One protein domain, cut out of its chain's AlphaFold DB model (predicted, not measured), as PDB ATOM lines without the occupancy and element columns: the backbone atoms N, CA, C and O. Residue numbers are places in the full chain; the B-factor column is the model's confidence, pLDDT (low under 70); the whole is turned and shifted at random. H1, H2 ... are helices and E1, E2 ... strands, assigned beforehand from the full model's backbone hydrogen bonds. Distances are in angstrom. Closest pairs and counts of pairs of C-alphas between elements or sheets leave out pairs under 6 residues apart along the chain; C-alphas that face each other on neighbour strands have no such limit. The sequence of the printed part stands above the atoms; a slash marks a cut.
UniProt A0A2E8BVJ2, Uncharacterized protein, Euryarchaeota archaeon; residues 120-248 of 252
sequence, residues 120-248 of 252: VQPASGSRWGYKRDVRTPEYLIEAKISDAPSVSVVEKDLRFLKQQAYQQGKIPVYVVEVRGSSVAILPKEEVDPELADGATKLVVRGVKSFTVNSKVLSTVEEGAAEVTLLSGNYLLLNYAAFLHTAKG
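This is residues 120 to 248 of the 252 residues of an uncharacterized protein of Euryarchaeota archaeon (UniProt A0A2E8BVJ2). A strongly twisted sheet of five strands makes the wall of this domain; a small two-stranded sheet, E2 and E5, covers part of one face, with H1 and H3 on that face too, and H4 lies over the other face. H2 only grazes the large sheet, and a long stretch without named elements, residues 120 to 138, lies beyond the E1 edge. The printed part has 129 residues, with four named helices and seven named strands in the order E1 E2 H1 E3 E4 H2 E5 H3 E6 E7 H4. The large sheet, in the order E1 E3 E4 E7 E6, is mixed, E2 and E5 are antiparallel, and the class is mixed, helices and strands. The whole is compact and rounded, with a radius of gyration of the C-alphas of 13.8 A and spans of 36 by 32 by 29 A.

In the large sheet, E1, residues 139 to 146, is parallel to E3, residues 171 to 178, with N 142 and O 173 3.0 A apart, within hydrogen-bond range. E3 and E4, residues 181 to 187, form an antiparallel hairpin, with N 176 and O 183 at 2.9 A. E4 is antiparallel to E7, residues 232 to 238, with N 184 and O 237 at 2.8 A. E7 and E6, residues 224 to 229, form another hairpin, with N 236 and O 225 at 2.7 A. E2, residues 150 to 154, and E5, residues 209 to 213, are antiparallel, with N 212 and O 151 at 2.8 A. The two sheets form a sandwich, two sheets face to face, 8.6 A centre to centre where they face each other. Helices on both faces of the large sheet make three layers: H1, residues 155 to 166, and H3, residues 214 to 221, on one face, and H4, residues 239 to 247, on the other. The closest C-alphas of H1 and E3 are those of Ala 165 and Pro 172, 5.3 A apart; those of H3 and E7 are Val 220 and Asn 238, also 5.3 A. H4 lies over E4 at a height of 9.2 A over the sheet and runs along the strands, at 20 degrees to E4 on the local plane. H2, residues 193 to 197, only grazes the sheet with its residues 195 to 197. In H1, H2, H3 and H4 every O i to N i+4 pair is within hydrogen-bond range.

E1 begins at C-alpha 139 (22.433, 49.206, -8.191) and is 22.2 A long; E3 measures 22.7 A, E4 20.5 A, E7 19.8 A and E6 16.4 A. H1 is 16.6 A long and begins at C-alpha 155 (12.732, 44.342, 7.276). H4, 12.2 A long, ends at C-alpha 247 (25.296, 42.023, -16.613).

The C-alphas of Arg 127 and Gly 198, the two farthest apart, are 39.6 A apart. The printed part has no cut, and its one long link is H2 to E5, with 11 residues. The mean pLDDT of the printed part is 86.5; residues 122 to 131, 203 to 206 and 248 are under 70.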
ATOM      1  N   VAL A 120      33.169  50.664  -4.065       91.62
ATOM      2  CA  VAL A 120      33.000  50.588  -2.605       91.62
ATOM      3  C   VAL A 120      32.880  51.998  -2.028       91.62
ATOM      4  O   VAL A 120      33.659  52.890  -2.387       91.62
ATOM      5  N   GLN A 121      31.906  52.230  -1.150       85.00
ATOM      6  CA  GLN A 121      31.703  53.539  -0.535       85.00
ATOM      7  C   GLN A 121      32.523  53.683   0.760       85.00
ATOM      8  O   GLN A 121      32.389  52.886   1.685       85.00
ATOM      9  N   PRO A 122      33.355  54.728   0.898       68.00
ATOM     10  CA  PRO A 122      34.234  54.862   2.055       68.00
ATOM     11  C   PRO A 122      33.453  55.231   3.320       68.00
ATOM     12  O   PRO A 122      32.897  56.324   3.384       68.00
ATOM     13  N   ALA A 123      33.519  54.405   4.368       59.97
ATOM     14  CA  ALA A 123      32.941  54.648   5.700       59.97
ATOM     15  C   ALA A 123      31.402  54.541   5.806       59.97
ATOM     16  O   ALA A 123      30.788  55.356   6.504       59.97
ATOM     17  N   SER A 124      30.803  53.521   5.175       54.53
ATOM     18  CA  SER A 124      29.376  53.161   5.314       54.53
ATOM     19  C   SER A 124      28.914  53.006   6.773       54.53
ATOM     20  O   SER A 124      27.799  53.381   7.116       54.53
ATOM     21  N   GLY A 125      29.805  52.602   7.686       48.44
ATOM     22  CA  GLY A 125      29.458  52.361   9.094       48.44
ATOM     23  C   GLY A 125      29.437  53.559  10.065       48.44
ATOM     24  O   GLY A 125      29.268  53.326  11.259       48.44
ATOM     25  N   SER A 126      29.672  54.816   9.646       45.84
ATOM     26  CA  SER A 126      29.925  55.916  10.619       45.84
ATOM     27  C   SER A 126      29.250  57.270  10.372       45.84
ATOM     28  O   SER A 126      29.441  58.184  11.175       45.84
ATOM     29  N   ARG A 127      28.461  57.446   9.304       40.53
ATOM     30  CA  ARG A 127      27.784  58.729   9.043       40.53
ATOM     31  C   ARG A 127      26.307  58.539   8.728       40.53
ATOM     32  O   ARG A 127      25.937  57.898   7.753       40.53
ATOM     33  N   TRP A 128      25.481  59.162   9.562       36.59
ATOM     34  CA  TRP A 128      24.046  59.305   9.365       36.59
ATOM     35  C   TRP A 128      23.811  60.112   8.079       36.59
ATOM     36  O   TRP A 128      24.173  61.284   8.007       36.59
ATOM     37  N   GLY A 129      23.290  59.465   7.034       45.72
ATOM     38  CA  GLY A 129      22.780  60.149   5.843       45.72
ATOM     39  C   GLY A 129      23.170  59.531   4.505       45.72
ATOM     40  O   GLY A 129      22.331  59.492   3.615       45.72
ATOM     41  N   TYR A 130      24.382  59.001   4.341       50.12
ATOM     42  CA  TYR A 130      24.836  58.461   3.055       50.12
ATOM     43  C   TYR A 130      25.923  57.407   3.247       50.12
ATOM     44  O   TYR A 130      26.826  57.646   4.050       50.12
ATOM     45  N   LYS A 131      25.861  56.353   2.408       59.97
ATOM     46  CA  LYS A 131      26.892  55.355   2.026       59.97
ATOM     47  C   LYS A 131      26.482  53.931   2.388       59.97
ATOM     48  O   LYS A 131      26.664  53.500   3.515       59.97
ATOM     49  N   ARG A 132      25.957  53.226   1.397       72.00
ATOM     50  CA  ARG A 132      25.849  51.764   1.424       72.00
ATOM     51  C   ARG A 132      27.070  51.172   0.773       72.00
ATOM     52  O   ARG A 132      27.742  51.884   0.030       72.00
ATOM     53  N   ASP A 133      27.347  49.919   1.054       83.88
ATOM     54  CA  ASP A 133      28.690  49.385   0.887       83.88
ATOM     55  C   ASP A 133      29.193  49.434  -0.561       83.88
ATOM     56  O   ASP A 133      30.333  49.840  -0.797       83.88
ATOM     57  N   VAL A 134      28.331  49.154  -1.549       93.38
ATOM     58  CA  VAL A 134      28.694  49.209  -2.976       93.38
ATOM     59  C   VAL A 134      27.677  49.998  -3.801       93.38
ATOM     60  O   VAL A 134      26.464  49.907  -3.619       93.38
ATOM     61  N   ARG A 135      28.181  50.788  -4.757       93.75
ATOM     62  CA  ARG A 135      27.367  51.550  -5.713       93.75
ATOM     63  C   ARG A 135      27.801  51.272  -7.145       93.75
ATOM     64  O   ARG A 135      28.982  51.410  -7.459       93.75
ATOM     65  N   THR A 136      26.842  50.985  -8.016       94.12
ATOM     66  CA  THR A 136      27.032  50.843  -9.471       94.12
ATOM     67  C   THR A 136      26.166  51.886 -10.206       94.12
ATOM     68  O   THR A 136      25.467  52.673  -9.547       94.12
ATOM     69  N   PRO A 137      26.212  51.982 -11.548       93.44
ATOM     70  CA  PRO A 137      25.267  52.800 -12.314       93.44
ATOM     71  C   PRO A 137      23.796  52.440 -12.060       93.44
ATOM     72  O   PRO A 137      22.981  53.349 -11.922       93.44
ATOM     73  N   GLU A 138      23.487  51.164 -11.852       94.94
ATOM     74  CA  GLU A 138      22.111  50.658 -11.722       94.94
ATOM     75  C   GLU A 138      21.737  50.302 -10.281       94.94
ATOM     76  O   GLU A 138      20.613  50.540  -9.854       94.94
ATOM     77  N   TYR A 139      22.693  49.812  -9.492       95.88
ATOM     78  CA  TYR A 139      22.433  49.206  -8.191       95.88
ATOM     79  C   TYR A 139      22.984  50.037  -7.033       95.88
ATOM     80  O   TYR A 139      24.061  50.647  -7.105       95.88
ATOM     81  N   LEU A 140      22.248  50.018  -5.921       95.81
ATOM     82  CA  LEU A 140      22.740  50.442  -4.617       95.81
ATOM     83  C   LEU A 140      22.681  49.255  -3.660       95.81
ATOM     84  O   LEU A 140      21.598  48.759  -3.351       95.81
ATOM     85  N   ILE A 141      23.851  48.826  -3.195       96.19
ATOM     86  CA  ILE A 141      24.040  47.509  -2.600       96.19
ATOM     87  C   ILE A 141      24.477  47.643  -1.146       96.19
ATOM     88  O   ILE A 141      25.413  48.386  -0.845       96.19
ATOM     89  N   GLU A 142      23.803  46.901  -0.274       95.81
ATOM     90  CA  GLU A 142      24.250  46.607   1.090       95.81
ATOM     91  C   GLU A 142      24.833  45.191   1.113       95.81
ATOM     92  O   GLU A 142      24.246  44.276   0.526       95.81
ATOM     93  N   ALA A 143      25.972  45.004   1.772       94.25
ATOM     94  CA  ALA A 143      26.664  43.729   1.856       94.25
ATOM     95  C   ALA A 143      26.777  43.273   3.313       94.25
ATOM     96  O   ALA A 143      27.151  44.024   4.212       94.25
ATOM     97  N   LYS A 144      26.458  42.006   3.558       93.25
ATOM     98  CA  LYS A 144      26.592  41.378   4.868       93.25
ATOM     99  C   LYS A 144      27.291  40.042   4.716       93.25
ATOM    100  O   LYS A 144      26.847  39.197   3.942       93.25
ATOM    101  N   ILE A 145      28.346  39.830   5.489       92.81
ATOM    102  CA  ILE A 145      29.060  38.556   5.572       92.81
ATOM    103  C   ILE A 145      29.033  38.047   7.009       92.81
ATOM    104  O   ILE A 145      29.037  38.833   7.959       92.81
ATOM    105  N   SER A 146      28.951  36.731   7.171       88.94
ATOM    106  CA  SER A 146      28.997  36.080   8.474       88.94
ATOM    107  C   SER A 146      29.550  34.662   8.366       88.94
ATOM    108  O   SER A 146      29.137  33.881   7.505       88.94
ATOM    109  N   ASP A 147      30.417  34.301   9.311       86.00
ATOM    110  CA  ASP A 147      30.899  32.925   9.493       86.00
ATOM    111  C   ASP A 147      29.941  32.065  10.343       86.00
ATOM    112  O   ASP A 147      30.049  30.828  10.406       86.00
ATOM    113  N   ALA A 148      28.956  32.705  10.986       88.50
ATOM    114  CA  ALA A 148      27.885  32.009  11.687       88.50
ATOM    115  C   ALA A 148      27.087  31.128  10.704       88.50
ATOM    116  O   ALA A 148      27.019  31.431   9.518       88.50
ATOM    117  N   PRO A 149      26.440  30.036  11.156       90.06
ATOM    118  CA  PRO A 149      25.639  29.171  10.277       90.06
ATOM    119  C   PRO A 149      24.395  29.858   9.699       90.06
ATOM    120  O   PRO A 149      23.717  29.288   8.841       90.06
ATOM    121  N   SER A 150      24.052  31.041  10.203       92.38
ATOM    122  CA  SER A 150      22.898  31.797   9.759       92.38
ATOM    123  C   SER A 150      23.046  33.292  10.019       92.38
ATOM    124  O   SER A 150      23.802  33.730  10.888       92.38
ATOM    125  N   VAL A 151      22.286  34.079   9.260       94.12
ATOM    126  CA  VAL A 151      22.180  35.531   9.402       94.12
ATOM    127  C   VAL A 151      20.715  35.932   9.377       94.12
ATOM    128  O   VAL A 151      19.965  35.519   8.497       94.12
ATOM    129  N   SER A 152      20.311  36.773  10.328       94.69
ATOM    130  CA  SER A 152      19.003  37.421  10.268       94.69
ATOM    131  C   SER A 152      19.053  38.648   9.354       94.69
ATOM    132  O   SER A 152      19.935  39.509   9.489       94.69
ATOM    133  N   VAL A 153      18.087  38.709   8.440       94.31
ATOM    134  CA  VAL A 153      17.781  39.861   7.593       94.31
ATOM    135  C   VAL A 153      16.514  40.498   8.141       94.31
ATOM    136  O   VAL A 153      15.461  39.857   8.200       94.31
ATOM    137  N   VAL A 154      16.616  41.754   8.568       93.06
ATOM    138  CA  VAL A 154      15.503  42.499   9.162       93.06
ATOM    139  C   VAL A 154      14.872  43.439   8.139       93.06
ATOM    140  O   VAL A 154      15.544  44.110   7.360       93.06
ATOM    141  N   GLU A 155      13.549  43.532   8.180       91.88
ATOM    142  CA  GLU A 155      12.732  44.342   7.276       91.88
ATOM    143  C   GLU A 155      13.131  45.823   7.295       91.88
ATOM    144  O   GLU A 155      13.081  46.503   6.273       91.88
ATOM    145  N   LYS A 156      13.546  46.332   8.461       91.62
ATOM    146  CA  LYS A 156      13.993  47.720   8.613       91.62
ATOM    147  C   LYS A 156      15.165  48.039   7.680       91.62
ATOM    148  O   LYS A 156      15.150  49.110   7.074       91.62
ATOM    149  N   ASP A 157      16.125  47.125   7.556       92.25
ATOM    150  CA  ASP A 157      17.316  47.319   6.727       92.25
ATOM    151  C   ASP A 157      16.934  47.297   5.247       92.25
ATOM    152  O   ASP A 157      17.308  48.200   4.505       92.25
ATOM    153  N   LEU A 158      16.085  46.346   4.835       94.56
ATOM    154  CA  LEU A 158      15.572  46.266   3.463       94.56
ATOM    155  C   LEU A 158      14.741  47.494   3.076       94.56
ATOM    156  O   LEU A 158      14.900  48.026   1.982       94.56
ATOM    157  N   ARG A 159      13.890  48.002   3.972       93.94
ATOM    158  CA  ARG A 159      13.093  49.211   3.718       93.94
ATOM    159  C   ARG A 159      13.974  50.451   3.593       93.94
ATOM    160  O   ARG A 159      13.757  51.272   2.703       93.94
ATOM    161  N   PHE A 160      14.967  50.590   4.470       92.38
ATOM    162  CA  PHE A 160      15.925  51.688   4.396       92.38
ATOM    163  C   PHE A 160      16.765  51.598   3.114       92.38
ATOM    164  O   PHE A 160      16.945  52.607   2.426       92.38
ATOM    165  N   LEU A 161      17.187  50.382   2.743       94.19
ATOM    166  CA  LEU A 161      17.834  50.066   1.473       94.19
ATOM    167  C   LEU A 161      16.938  50.462   0.278       94.19
ATOM    168  O   LEU A 161      17.347  51.161  -0.648       94.19
ATOM    169  N   LYS A 162      15.666  50.105   0.293       95.31
ATOM    170  CA  LYS A 162      14.750  50.470  -0.788       95.31
ATOM    171  C   LYS A 162      14.623  51.989  -0.940       95.31
ATOM    172  O   LYS A 162      14.859  52.532  -2.016       95.31
ATOM    173  N   GLN A 163      14.406  52.696   0.169       94.12
ATOM    174  CA  GLN A 163      14.203  54.145   0.174       94.12
ATOM    175  C   GLN A 163      15.373  54.933  -0.442       94.12
ATOM    176  O   GLN A 163      15.153  55.703  -1.375       94.12
ATOM    177  N   GLN A 164      16.617  54.759   0.032       93.19
ATOM    178  CA  GLN A 164      17.729  55.562  -0.522       93.19
ATOM    179  C   GLN A 164      18.197  55.084  -1.909       93.19
ATOM    180  O   GLN A 164      18.890  55.848  -2.582       93.19
ATOM    181  N   ALA A 165      17.858  53.859  -2.343       94.38
ATOM    182  CA  ALA A 165      18.148  53.409  -3.708       94.38
ATOM    183  C   ALA A 165      17.255  54.160  -4.696       94.38
ATOM    184  O   ALA A 165      17.759  54.805  -5.613       94.38
ATOM    185  N   TYR A 166      15.953  54.209  -4.420       95.50
ATOM    186  CA  TYR A 166      14.993  54.918  -5.260       95.50
ATOM    187  C   TYR A 166      15.193  56.430  -5.274       95.50
ATOM    188  O   TYR A 166      15.097  57.043  -6.332       95.50
ATOM    189  N   GLN A 167      15.594  57.037  -4.152       94.44
ATOM    190  CA  GLN A 167      16.009  58.451  -4.128       94.44
ATOM    191  C   GLN A 167      17.189  58.754  -5.068       94.44
ATOM    192  O   GLN A 167      17.413  59.909  -5.417       94.44
ATOM    193  N   GLN A 168      17.952  57.734  -5.467       93.06
ATOM    194  CA  GLN A 168      19.087  57.841  -6.380       93.06
ATOM    195  C   GLN A 168      18.798  57.257  -7.771       93.06
ATOM    196  O   GLN A 168      19.730  57.176  -8.572       93.06
ATOM    197  N   GLY A 169      17.556  56.834  -8.051       95.06
ATOM    198  CA  GLY A 169      17.188  56.158  -9.298       95.06
ATOM    199  C   GLY A 169      17.907  54.820  -9.488       95.06
ATOM    200  O   GLY A 169      18.405  54.548 -10.574       95.06
ATOM    201  N   LYS A 170      18.057  54.036  -8.414       95.38
ATOM    202  CA  LYS A 170      18.782  52.756  -8.403       95.38
ATOM    203  C   LYS A 170      17.932  51.619  -7.872       95.38
ATOM    204  O   LYS A 170      17.073  51.838  -7.019       95.38
ATOM    205  N   ILE A 171      18.285  50.407  -8.277       96.38
ATOM    206  CA  ILE A 171      17.716  49.163  -7.771       96.38
ATOM    207  C   ILE A 171      18.408  48.789  -6.444       96.38
ATOM    208  O   ILE A 171      19.643  48.725  -6.380       96.38
ATOM    209  N   PRO A 172      17.654  48.577  -5.351       97.06
ATOM    210  CA  PRO A 172      18.208  48.121  -4.080       97.06
ATOM    211  C   PRO A 172      18.567  46.630  -4.126       97.06
ATOM    212  O   PRO A 172      17.723  45.802  -4.459       97.06
ATOM    213  N   VAL A 173      19.785  46.278  -3.703       97.31
ATOM    214  CA  VAL A 173      20.219  44.874  -3.560       97.31
ATOM    215  C   VAL A 173      20.839  44.653  -2.185       97.31
ATOM    216  O   VAL A 173      21.709  45.410  -1.764       97.31
ATOM    217  N   TYR A 174      20.398  43.623  -1.470       97.38
ATOM    218  CA  TYR A 174      21.005  43.207  -0.207       97.38
ATOM    219  C   TYR A 174      21.720  41.873  -0.420       97.38
ATOM    220  O   TYR A 174      21.070  40.855  -0.653       97.38
ATOM    221  N   VAL A 175      23.049  41.864  -0.359       97.06
ATOM    222  CA  VAL A 175      23.857  40.655  -0.558       97.06
ATOM    223  C   VAL A 175      24.232  40.072   0.797       97.06
ATOM    224  O   VAL A 175      24.858  40.742   1.615       97.06
ATOM    225  N   VAL A 176      23.865  38.814   1.034       96.12
ATOM    226  CA  VAL A 176      24.220  38.074   2.250       96.12
ATOM    227  C   VAL A 176      25.140  36.919   1.887       96.12
ATOM    228  O   VAL A 176      24.777  36.084   1.064       96.12
ATOM    229  N   GLU A 177      26.294  36.840   2.541       94.88
ATOM    230  CA  GLU A 177      27.221  35.715   2.458       94.88
ATOM    231  C   GLU A 177      27.288  34.990   3.804       94.88
ATOM    232  O   GLU A 177      27.572  35.588   4.844       94.88
ATOM    233  N   VAL A 178      27.002  33.690   3.781       92.94
ATOM    234  CA  VAL A 178      27.046  32.805   4.946       92.94
ATOM    235  C   VAL A 178      27.946  31.631   4.601       92.94
ATOM    236  O   VAL A 178      27.617  30.831   3.727       92.94
ATOM    237  N   ARG A 179      29.088  31.523   5.293       88.88
ATOM    238  CA  ARG A 179      30.060  30.425   5.115       88.88
ATOM    239  C   ARG A 179      30.475  30.185   3.652       88.88
ATOM    240  O   ARG A 179      30.639  29.043   3.231       88.88
ATOM    241  N   GLY A 180      30.645  31.266   2.889       87.50
ATOM    242  CA  GLY A 180      31.081  31.241   1.488       87.50
ATOM    243  C   GLY A 180      29.959  31.123   0.452       87.50
ATOM    244  O   GLY A 180      30.206  31.371  -0.726       87.50
ATOM    245  N   SER A 181      28.725  30.820   0.855       91.88
ATOM    246  CA  SER A 181      27.566  30.844  -0.046       91.88
ATOM    247  C   SER A 181      26.896  32.213   0.001       91.88
ATOM    248  O   SER A 181      26.689  32.769   1.080       91.88
ATOM    249  N   SER A 182      26.553  32.764  -1.166       94.44
ATOM    250  CA  SER A 182      26.027  34.127  -1.308       94.44
ATOM    251  C   SER A 182      24.629  34.145  -1.929       94.44
ATOM    252  O   SER A 182      24.384  33.478  -2.934       94.44
ATOM    253  N   VAL A 183      23.739  34.972  -1.381       96.06
ATOM    254  CA  VAL A 183      22.398  35.254  -1.914       96.06
ATOM    255  C   VAL A 183      22.220  36.761  -2.098       96.06
ATOM    256  O   VAL A 183      22.642  37.547  -1.249       96.06
ATOM    257  N   ALA A 184      21.601  37.169  -3.202       96.75
ATOM    258  CA  ALA A 184      21.170  38.538  -3.456       96.75
ATOM    259  C   ALA A 184      19.663  38.657  -3.203       96.75
ATOM    260  O   ALA A 184      18.886  37.832  -3.676       96.75
ATOM    261  N   ILE A 185      19.251  39.675  -2.451       96.75
ATOM    262  CA  ILE A 185      17.853  39.941  -2.099       96.75
ATOM    263  C   ILE A 185      17.431  41.259  -2.749       96.75
ATOM    264  O   ILE A 185      18.047  42.297  -2.490       96.75
ATOM    265  N   LEU A 186      16.376  41.224  -3.561       96.25
ATOM    266  CA  LEU A 186      15.850  42.371  -4.305       96.25
ATOM    267  C   LEU A 186      14.329  42.477  -4.113       96.25
ATOM    268  O   LEU A 186      13.685  41.455  -3.867       96.25
ATOM    269  N   PRO A 187      13.718  43.672  -4.214       95.94
ATOM    270  CA  PRO A 187      12.270  43.782  -4.348       95.94
ATOM    271  C   PRO A 187      11.813  43.016  -5.589       95.94
ATOM    272  O   PRO A 187      12.443  43.110  -6.642       95.94
ATOM    273  N   LYS A 188      10.731  42.250  -5.462       93.44
ATOM    274  CA  LYS A 188      10.243  41.385  -6.543       93.44
ATOM    275  C   LYS A 188       9.910  42.172  -7.815       93.44
ATOM    276  O   LYS A 188      10.115  41.669  -8.907       93.44
ATOM    277  N   GLU A 189       9.420  43.397  -7.664       93.00
ATOM    278  CA  GLU A 189       9.062  44.294  -8.766       93.00
ATOM    279  C   GLU A 189      10.253  44.800  -9.599       93.00
ATOM    280  O   GLU A 189      10.036  45.353 -10.669       93.00
ATOM    281  N   GLU A 190      11.490  44.615  -9.127       92.44
ATOM    282  CA  GLU A 190      12.718  45.015  -9.836       92.44
ATOM    283  C   GLU A 190      13.368  43.851 -10.601       92.44
ATOM    284  O   GLU A 190      14.457  44.004 -11.153       92.44
ATOM    285  N   VAL A 191      12.752  42.665 -10.578       86.69
ATOM    286  CA  VAL A 191      13.267  41.465 -11.242       86.69
ATOM    287  C   VAL A 191      12.380  41.118 -12.430       86.69
ATOM    288  O   VAL A 191      11.165  41.304 -12.378       86.69
ATOM    289  N   ASP A 192      13.002  40.598 -13.488       84.12
ATOM    290  CA  ASP A 192      12.300  40.054 -14.646       84.12
ATOM    291  C   ASP A 192      11.206  39.051 -14.207       84.12
ATOM    292  O   ASP A 192      11.500  38.129 -13.430       84.12
ATOM    293  N   PRO A 193       9.949  39.210 -14.670       82.50
ATOM    294  CA  PRO A 193       8.868  38.273 -14.390       82.50
ATOM    295  C   PRO A 193       9.208  36.807 -14.687       82.50
ATOM    296  O   PRO A 193       8.795  35.940 -13.920       82.50
ATOM    297  N   GLU A 194       9.995  36.515 -15.726       80.88
ATOM    298  CA  GLU A 194      10.366  35.137 -16.079       80.88
ATOM    299  C   GLU A 194      11.228  34.482 -14.988       80.88
ATOM    300  O   GLU A 194      11.013  33.328 -14.609       80.88
ATOM    301  N   LEU A 195      12.148  35.251 -14.397       75.81
ATOM    302  CA  LEU A 195      12.946  34.830 -13.240       75.81
ATOM    303  C   LEU A 195      12.098  34.699 -11.964       75.81
ATOM    304  O   LEU A 195      12.420  33.902 -11.079       75.81
ATOM    305  N   ALA A 196      11.021  35.476 -11.851       76.88
ATOM    306  CA  ALA A 196      10.128  35.447 -10.699       76.88
ATOM    307  C   ALA A 196       9.128  34.274 -10.735       76.88
ATOM    308  O   ALA A 196       8.786  33.742  -9.674       76.88
ATOM    309  N   ASP A 197       8.672  33.857 -11.917       75.62
ATOM    310  CA  ASP A 197       7.630  32.834 -12.083       75.62
ATOM    311  C   ASP A 197       8.120  31.406 -11.772       75.62
ATOM    312  O   ASP A 197       7.324  30.551 -11.378       75.62
ATOM    313  N   GLY A 198       9.433  31.163 -11.835       71.62
ATOM    314  CA  GLY A 198      10.066  29.898 -11.430       71.62
ATOM    315  C   GLY A 198      10.477  29.811  -9.953       71.62
ATOM    316  O   GLY A 198      11.039  28.801  -9.528       71.62
ATOM    317  N   ALA A 199      10.244  30.857  -9.152       77.75
ATOM    318  CA  ALA A 199      10.788  30.936  -7.800       77.75
ATOM    319  C   ALA A 199      10.083  29.996  -6.806       77.75
ATOM    320  O   ALA A 199       8.862  30.030  -6.617       77.75
ATOM    321  N   THR A 200      10.873  29.218  -6.064       79.81
ATOM    322  CA  THR A 200      10.378  28.423  -4.940       79.81
ATOM    323  C   THR A 200       9.897  29.354  -3.831       79.81
ATOM    324  O   THR A 200      10.665  30.086  -3.207       79.81
ATOM    325  N   LYS A 201       8.599  29.332  -3.531       75.62
ATOM    326  CA  LYS A 201       8.037  30.194  -2.485       75.62
ATOM    327  C   LYS A 201       8.481  29.725  -1.100       75.62
ATOM    328  O   LYS A 201       7.963  28.744  -0.567       75.62
ATOM    329  N   LEU A 202       9.387  30.473  -0.474       72.38
ATOM    330  CA  LEU A 202       9.703  30.328   0.941       72.38
ATOM    331  C   LEU A 202       8.661  31.116   1.732       72.38
ATOM    332  O   LEU A 202       8.785  32.316   1.973       72.38
ATOM    333  N   VAL A 203       7.585  30.435   2.125       63.97
ATOM    334  CA  VAL A 203       6.482  31.076   2.847       63.97
ATOM    335  C   VAL A 203       6.938  31.472   4.252       63.97
ATOM    336  O   VAL A 203       6.860  30.697   5.202       63.97
ATOM    337  N   VAL A 204       7.367  32.720   4.388       67.81
ATOM    338  CA  VAL A 204       7.450  33.438   5.658       67.81
ATOM    339  C   VAL A 204       6.487  34.608   5.508       67.81
ATOM    340  O   VAL A 204       6.651  35.395   4.585       67.81
ATOM    341  N   ARG A 205       5.419  34.672   6.313       67.94
ATOM    342  CA  ARG A 205       4.355  35.685   6.172       67.94
ATOM    343  C   ARG A 205       4.212  36.501   7.445       67.94
ATOM    344  O   ARG A 205       4.185  35.941   8.536       67.94
ATOM    345  N   GLY A 206       4.072  37.818   7.290       67.00
ATOM    346  CA  GLY A 206       3.740  38.725   8.394       67.00
ATOM    347  C   GLY A 206       4.861  38.933   9.415       67.00
ATOM    348  O   GLY A 206       4.594  39.336  10.544       67.00
ATOM    349  N   VAL A 207       6.112  38.655   9.042       82.50
ATOM    350  CA  VAL A 207       7.273  38.797   9.930       82.50
ATOM    351  C   VAL A 207       8.089  40.051   9.613       82.50
ATOM    352  O   VAL A 207       8.112  40.537   8.482       82.50
ATOM    353  N   LYS A 208       8.805  40.548  10.627       90.12
ATOM    354  CA  LYS A 208       9.746  41.680  10.523       90.12
ATOM    355  C   LYS A 208      11.172  41.257  10.150       90.12
ATOM    356  O   LYS A 208      12.060  42.103  10.068       90.12
ATOM    357  N   SER A 209      11.420  39.961   9.984       92.19
ATOM    358  CA  SER A 209      12.733  39.411   9.655       92.19
ATOM    359  C   SER A 209      12.625  37.977   9.162       92.19
ATOM    360  O   SER A 209      11.722  37.252   9.577       92.19
ATOM    361  N   PHE A 210      13.604  37.538   8.382       93.25
ATOM    362  CA  PHE A 210      13.810  36.129   8.053       93.25
ATOM    363  C   PHE A 210      15.278  35.755   8.269       93.25
ATOM    364  O   PHE A 210      16.130  36.619   8.488       93.25
ATOM    365  N   THR A 211      15.568  34.459   8.248       94.06
ATOM    366  CA  THR A 211      16.914  33.940   8.492       94.06
ATOM    367  C   THR A 211      17.450  33.294   7.228       94.06
ATOM    368  O   THR A 211      16.857  32.342   6.727       94.06
ATOM    369  N   VAL A 212      18.596  33.774   6.750       94.38
ATOM    370  CA  VAL A 212      19.394  33.103   5.721       94.38
ATOM    371  C   VAL A 212      20.232  32.037   6.419       94.38
ATOM    372  O   VAL A 212      21.039  32.350   7.292       94.38
ATOM    373  N   ASN A 213      20.003  30.775   6.079       93.38
ATOM    374  CA  ASN A 213      20.729  29.609   6.582       93.38
ATOM    375  C   ASN A 213      20.968  28.622   5.428       93.38
ATOM    376  O   ASN A 213      20.552  28.881   4.299       93.38
ATOM    377  N   SER A 214      21.592  27.476   5.706       90.38
ATOM    378  CA  SER A 214      21.883  26.460   4.686       90.38
ATOM    379  C   SER A 214      20.654  25.987   3.902       90.38
ATOM    380  O   SER A 214      20.777  25.743   2.711       90.38
ATOM    381  N   LYS A 215      19.470  25.906   4.529       90.56
ATOM    382  CA  LYS A 215      18.225  25.513   3.848       90.56
ATOM    383  C   LYS A 215      17.782  26.564   2.829       90.56
ATOM    384  O   LYS A 215      17.387  26.214   1.728       90.56
ATOM    385  N   VAL A 216      17.841  27.846   3.193       91.25
ATOM    386  CA  VAL A 216      17.526  28.939   2.256       91.25
ATOM    387  C   VAL A 216      18.531  28.956   1.108       91.25
ATOM    388  O   VAL A 216      18.128  29.084  -0.041       91.25
ATOM    389  N   LEU A 217      19.820  28.790   1.422       91.38
ATOM    390  CA  LEU A 217      20.890  28.761   0.428       91.38
ATOM    391  C   LEU A 217      20.722  27.609  -0.570       91.38
ATOM    392  O   LEU A 217      20.772  27.859  -1.766       91.38
ATOM    393  N   SER A 218      20.424  26.390  -0.108       88.94
ATOM    394  CA  SER A 218      20.162  25.262  -1.013       88.94
ATOM    395  C   SER A 218      18.925  25.490  -1.882       88.94
ATOM    396  O   SER A 218      18.924  25.136  -3.051       88.94
ATOM    397  N   THR A 219      17.876  26.131  -1.347       88.25
ATOM    398  CA  THR A 219      16.681  26.462  -2.144       88.25
ATOM    399  C   THR A 219      16.987  27.457  -3.267       88.25
ATOM    400  O   THR A 219      16.406  27.344  -4.339       88.25
ATOM    401  N   VAL A 220      17.880  28.426  -3.045       89.81
ATOM    402  CA  VAL A 220      18.251  29.403  -4.088       89.81
ATOM    403  C   VAL A 220      19.354  28.900  -5.018       89.81
ATOM    404  O   VAL A 220      19.511  29.445  -6.100       89.81
ATOM    405  N   GLU A 221      20.126  27.878  -4.645       83.88
ATOM    406  CA  GLU A 221      21.077  27.233  -5.565       83.88
ATOM    407  C   GLU A 221      20.372  26.593  -6.767       83.88
ATOM    408  O   GLU A 221      20.912  26.610  -7.869       83.88
ATOM    409  N   GLU A 222      19.150  26.102  -6.570       72.75
ATOM    410  CA  GLU A 222      18.324  25.476  -7.608       72.75
ATOM    411  C   GLU A 222      17.496  26.492  -8.423       72.75
ATOM    412  O   GLU A 222      16.788  26.104  -9.351       72.75
ATOM    413  N   GLY A 223      17.570  27.792  -8.100       79.62
ATOM    414  CA  GLY A 223      16.840  28.837  -8.818       79.62
ATOM    415  C   GLY A 223      16.662  30.126  -8.014       79.62
ATOM    416  O   GLY A 223      17.617  30.833  -7.698       79.62
ATOM    417  N   ALA A 224      15.414  30.462  -7.708       87.50
ATOM    418  CA  ALA A 224      15.054  31.655  -6.951       87.50
ATOM    419  C   ALA A 224      14.137  31.289  -5.785       87.50
ATOM    420  O   ALA A 224      13.436  30.276  -5.829       87.50
ATOM    421  N   ALA A 225      14.099  32.133  -4.758       91.00
ATOM    422  CA  ALA A 225      13.119  32.014  -3.692       91.00
ATOM    423  C   ALA A 225      12.381  33.322  -3.424       91.00
ATOM    424  O   ALA A 225      12.969  34.394  -3.465       91.00
ATOM    425  N   GLU A 226      11.094  33.244  -3.101       91.50
ATOM    426  CA  GLU A 226      10.291  34.419  -2.739       91.50
ATOM    427  C   GLU A 226      10.033  34.460  -1.230       91.50
ATOM    428  O   GLU A 226       9.666  33.443  -0.641       91.50
ATOM    429  N   VAL A 227      10.183  35.640  -0.620       91.38
ATOM    430  CA  VAL A 227       9.865  35.916   0.791       91.38
ATOM    431  C   VAL A 227       8.935  37.129   0.891       91.38
ATOM    432  O   VAL A 227       9.196  38.173   0.296       91.38
ATOM    433  N   THR A 228       7.882  37.025   1.709       90.81
ATOM    434  CA  THR A 228       6.919  38.112   1.949       90.81
ATOM    435  C   THR A 228       7.098  38.713   3.343       90.81
ATOM    436  O   THR A 228       6.718  38.131   4.359       90.81
ATOM    437  N   LEU A 229       7.627  39.931   3.411       89.75
ATOM    438  CA  LEU A 229       7.712  40.701   4.653       89.75
ATOM    439  C   LEU A 229       6.563  41.707   4.739       89.75
ATOM    440  O   LEU A 229       5.868  41.964   3.760       89.75
ATOM    441  N   LEU A 230       6.388  42.339   5.904       87.38
ATOM    442  CA  LEU A 230       5.396  43.417   6.052       87.38
ATOM    443  C   LEU A 230       5.659  44.605   5.108       87.38
ATOM    444  O   LEU A 230       4.724  45.314   4.751       87.38
ATOM    445  N   SER A 231       6.911  44.811   4.686       86.50
ATOM    446  CA  SER A 231       7.291  45.878   3.751       86.50
ATOM    447  C   SER A 231       7.119  45.530   2.271       86.50
ATOM    448  O   SER A 231       7.312  46.413   1.436       86.50
ATOM    449  N   GLY A 232       6.798  44.278   1.931       91.00
ATOM    450  CA  GLY A 232       6.650  43.835   0.545       91.00
ATOM    451  C   GLY A 232       7.237  42.454   0.264       91.00
ATOM    452  O   GLY A 232       7.685  41.743   1.168       91.00
ATOM    453  N   ASN A 233       7.219  42.089  -1.017       92.56
ATOM    454  CA  ASN A 233       7.751  40.825  -1.517       92.56
ATOM    455  C   ASN A 233       9.183  41.017  -2.009       92.56
ATOM    456  O   ASN A 233       9.484  41.979  -2.716       92.56
ATOM    457  N   TYR A 234      10.045  40.078  -1.647       94.44
ATOM    458  CA  TYR A 234      11.445  40.073  -2.033       94.44
ATOM    459  C   TYR A 234      11.779  38.761  -2.726       94.44
ATOM    460  O   TYR A 234      11.333  37.694  -2.294       94.44
ATOM    461  N   LEU A 235      12.584  38.857  -3.777       94.25
ATOM    462  CA  LEU A 235      13.175  37.716  -4.450       94.25
ATOM    463  C   LEU A 235      14.605  37.516  -3.949       94.25
ATOM    464  O   LEU A 235      15.368  38.469  -3.794       94.25
ATOM    465  N   LEU A 236      14.941  36.266  -3.674       95.44
ATOM    466  CA  LEU A 236      16.254  35.787  -3.294       95.44
ATOM    467  C   LEU A 236      16.818  35.019  -4.485       95.44
ATOM    468  O   LEU A 236      16.244  34.016  -4.902       95.44
ATOM    469  N   LEU A 237      17.950  35.475  -4.999       93.56
ATOM    470  CA  LEU A 237      18.679  34.835  -6.086       93.56
ATOM    471  C   LEU A 237      20.012  34.330  -5.550       93.56
ATOM    472  O   LEU A 237      20.672  35.039  -4.781       93.56
ATOM    473  N   ASN A 238      20.465  33.150  -5.980       92.94
ATOM    474  CA  ASN A 238      21.888  32.842  -5.851       92.94
ATOM    475  C   ASN A 238      22.692  33.987  -6.494       92.94
ATOM    476  O   ASN A 238      22.320  34.514  -7.545       92.94
ATOM    477  N   TYR A 239      23.789  34.390  -5.854       94.00
ATOM    478  CA  TYR A 239      24.607  35.502  -6.325       94.00
ATOM    479  C   TYR A 239      25.058  35.363  -7.790       94.00
ATOM    480  O   TYR A 239      25.070  36.357  -8.506       94.00
ATOM    481  N   ALA A 240      25.358  34.152  -8.268       91.50
ATOM    482  CA  ALA A 240      25.712  33.912  -9.667       91.50
ATOM    483  C   ALA A 240      24.553  34.217 -10.633       91.50
ATOM    484  O   ALA A 240      24.766  34.881 -11.645       91.50
ATOM    485  N   ALA A 241      23.328  33.798 -10.294       89.81
ATOM    486  CA  ALA A 241      22.131  34.110 -11.077       89.81
ATOM    487  C   ALA A 241      21.871  35.623 -11.101       89.81
ATOM    488  O   ALA A 241      21.639  36.198 -12.159       89.81
ATOM    489  N   PHE A 242      22.024  36.292  -9.955       93.50
ATOM    490  CA  PHE A 242      21.949  37.751  -9.890       93.50
ATOM    491  C   PHE A 242      22.998  38.437 -10.782       93.50
ATOM    492  O   PHE A 242      22.657  39.375 -11.497       93.50
ATOM    493  N   LEU A 243      24.254  37.973 -10.783       92.38
ATOM    494  CA  LEU A 243      25.292  38.527 -11.660       92.38
ATOM    495  C   LEU A 243      24.964  38.348 -13.144       92.38
ATOM    496  O   LEU A 243      25.289  39.232 -13.935       92.38
ATOM    497  N   HIS A 244      24.344  37.226 -13.517       88.69
ATOM    498  CA  HIS A 244      23.899  36.980 -14.886       88.69
ATOM    499  C   HIS A 244      22.857  38.019 -15.314       88.69
ATOM    500  O   HIS A 244      23.057  38.718 -16.306       88.69
ATOM    501  N   THR A 245      21.813  38.207 -14.498       87.31
ATOM    502  CA  THR A 245      20.764  39.209 -14.737       87.31
ATOM    503  C   THR A 245      21.329  40.632 -14.765       87.31
ATOM    504  O   THR A 245      21.013  41.404 -15.662       87.31
ATOM    505  N   ALA A 246      22.214  40.977 -13.825       89.06
ATOM    506  CA  ALA A 246      22.777  42.322 -13.706       89.06
ATOM    507  C   ALA A 246      23.745  42.711 -14.832       89.06
ATOM    508  O   ALA A 246      23.960  43.894 -15.074       89.06
ATOM    509  N   LYS A 247      24.376  41.741 -15.501       84.38
ATOM    510  CA  LYS A 247      25.296  42.023 -16.613       84.38
ATOM    511  C   LYS A 247      24.593  42.109 -17.964       84.38
ATOM    512  O   LYS A 247      25.250  42.486 -18.931       84.38
ATOM    513  N   GLY A 248      23.306  41.755 -18.033       69.75
ATOM    514  CA  GLY A 248      22.544  41.740 -19.279       69.75
ATOM    515  C   GLY A 248      23.231  40.930 -20.377       69.75
ATOM    516  O   GLY A 248      23.160  41.316 -21.541       69.75
TER     517      GLY A 248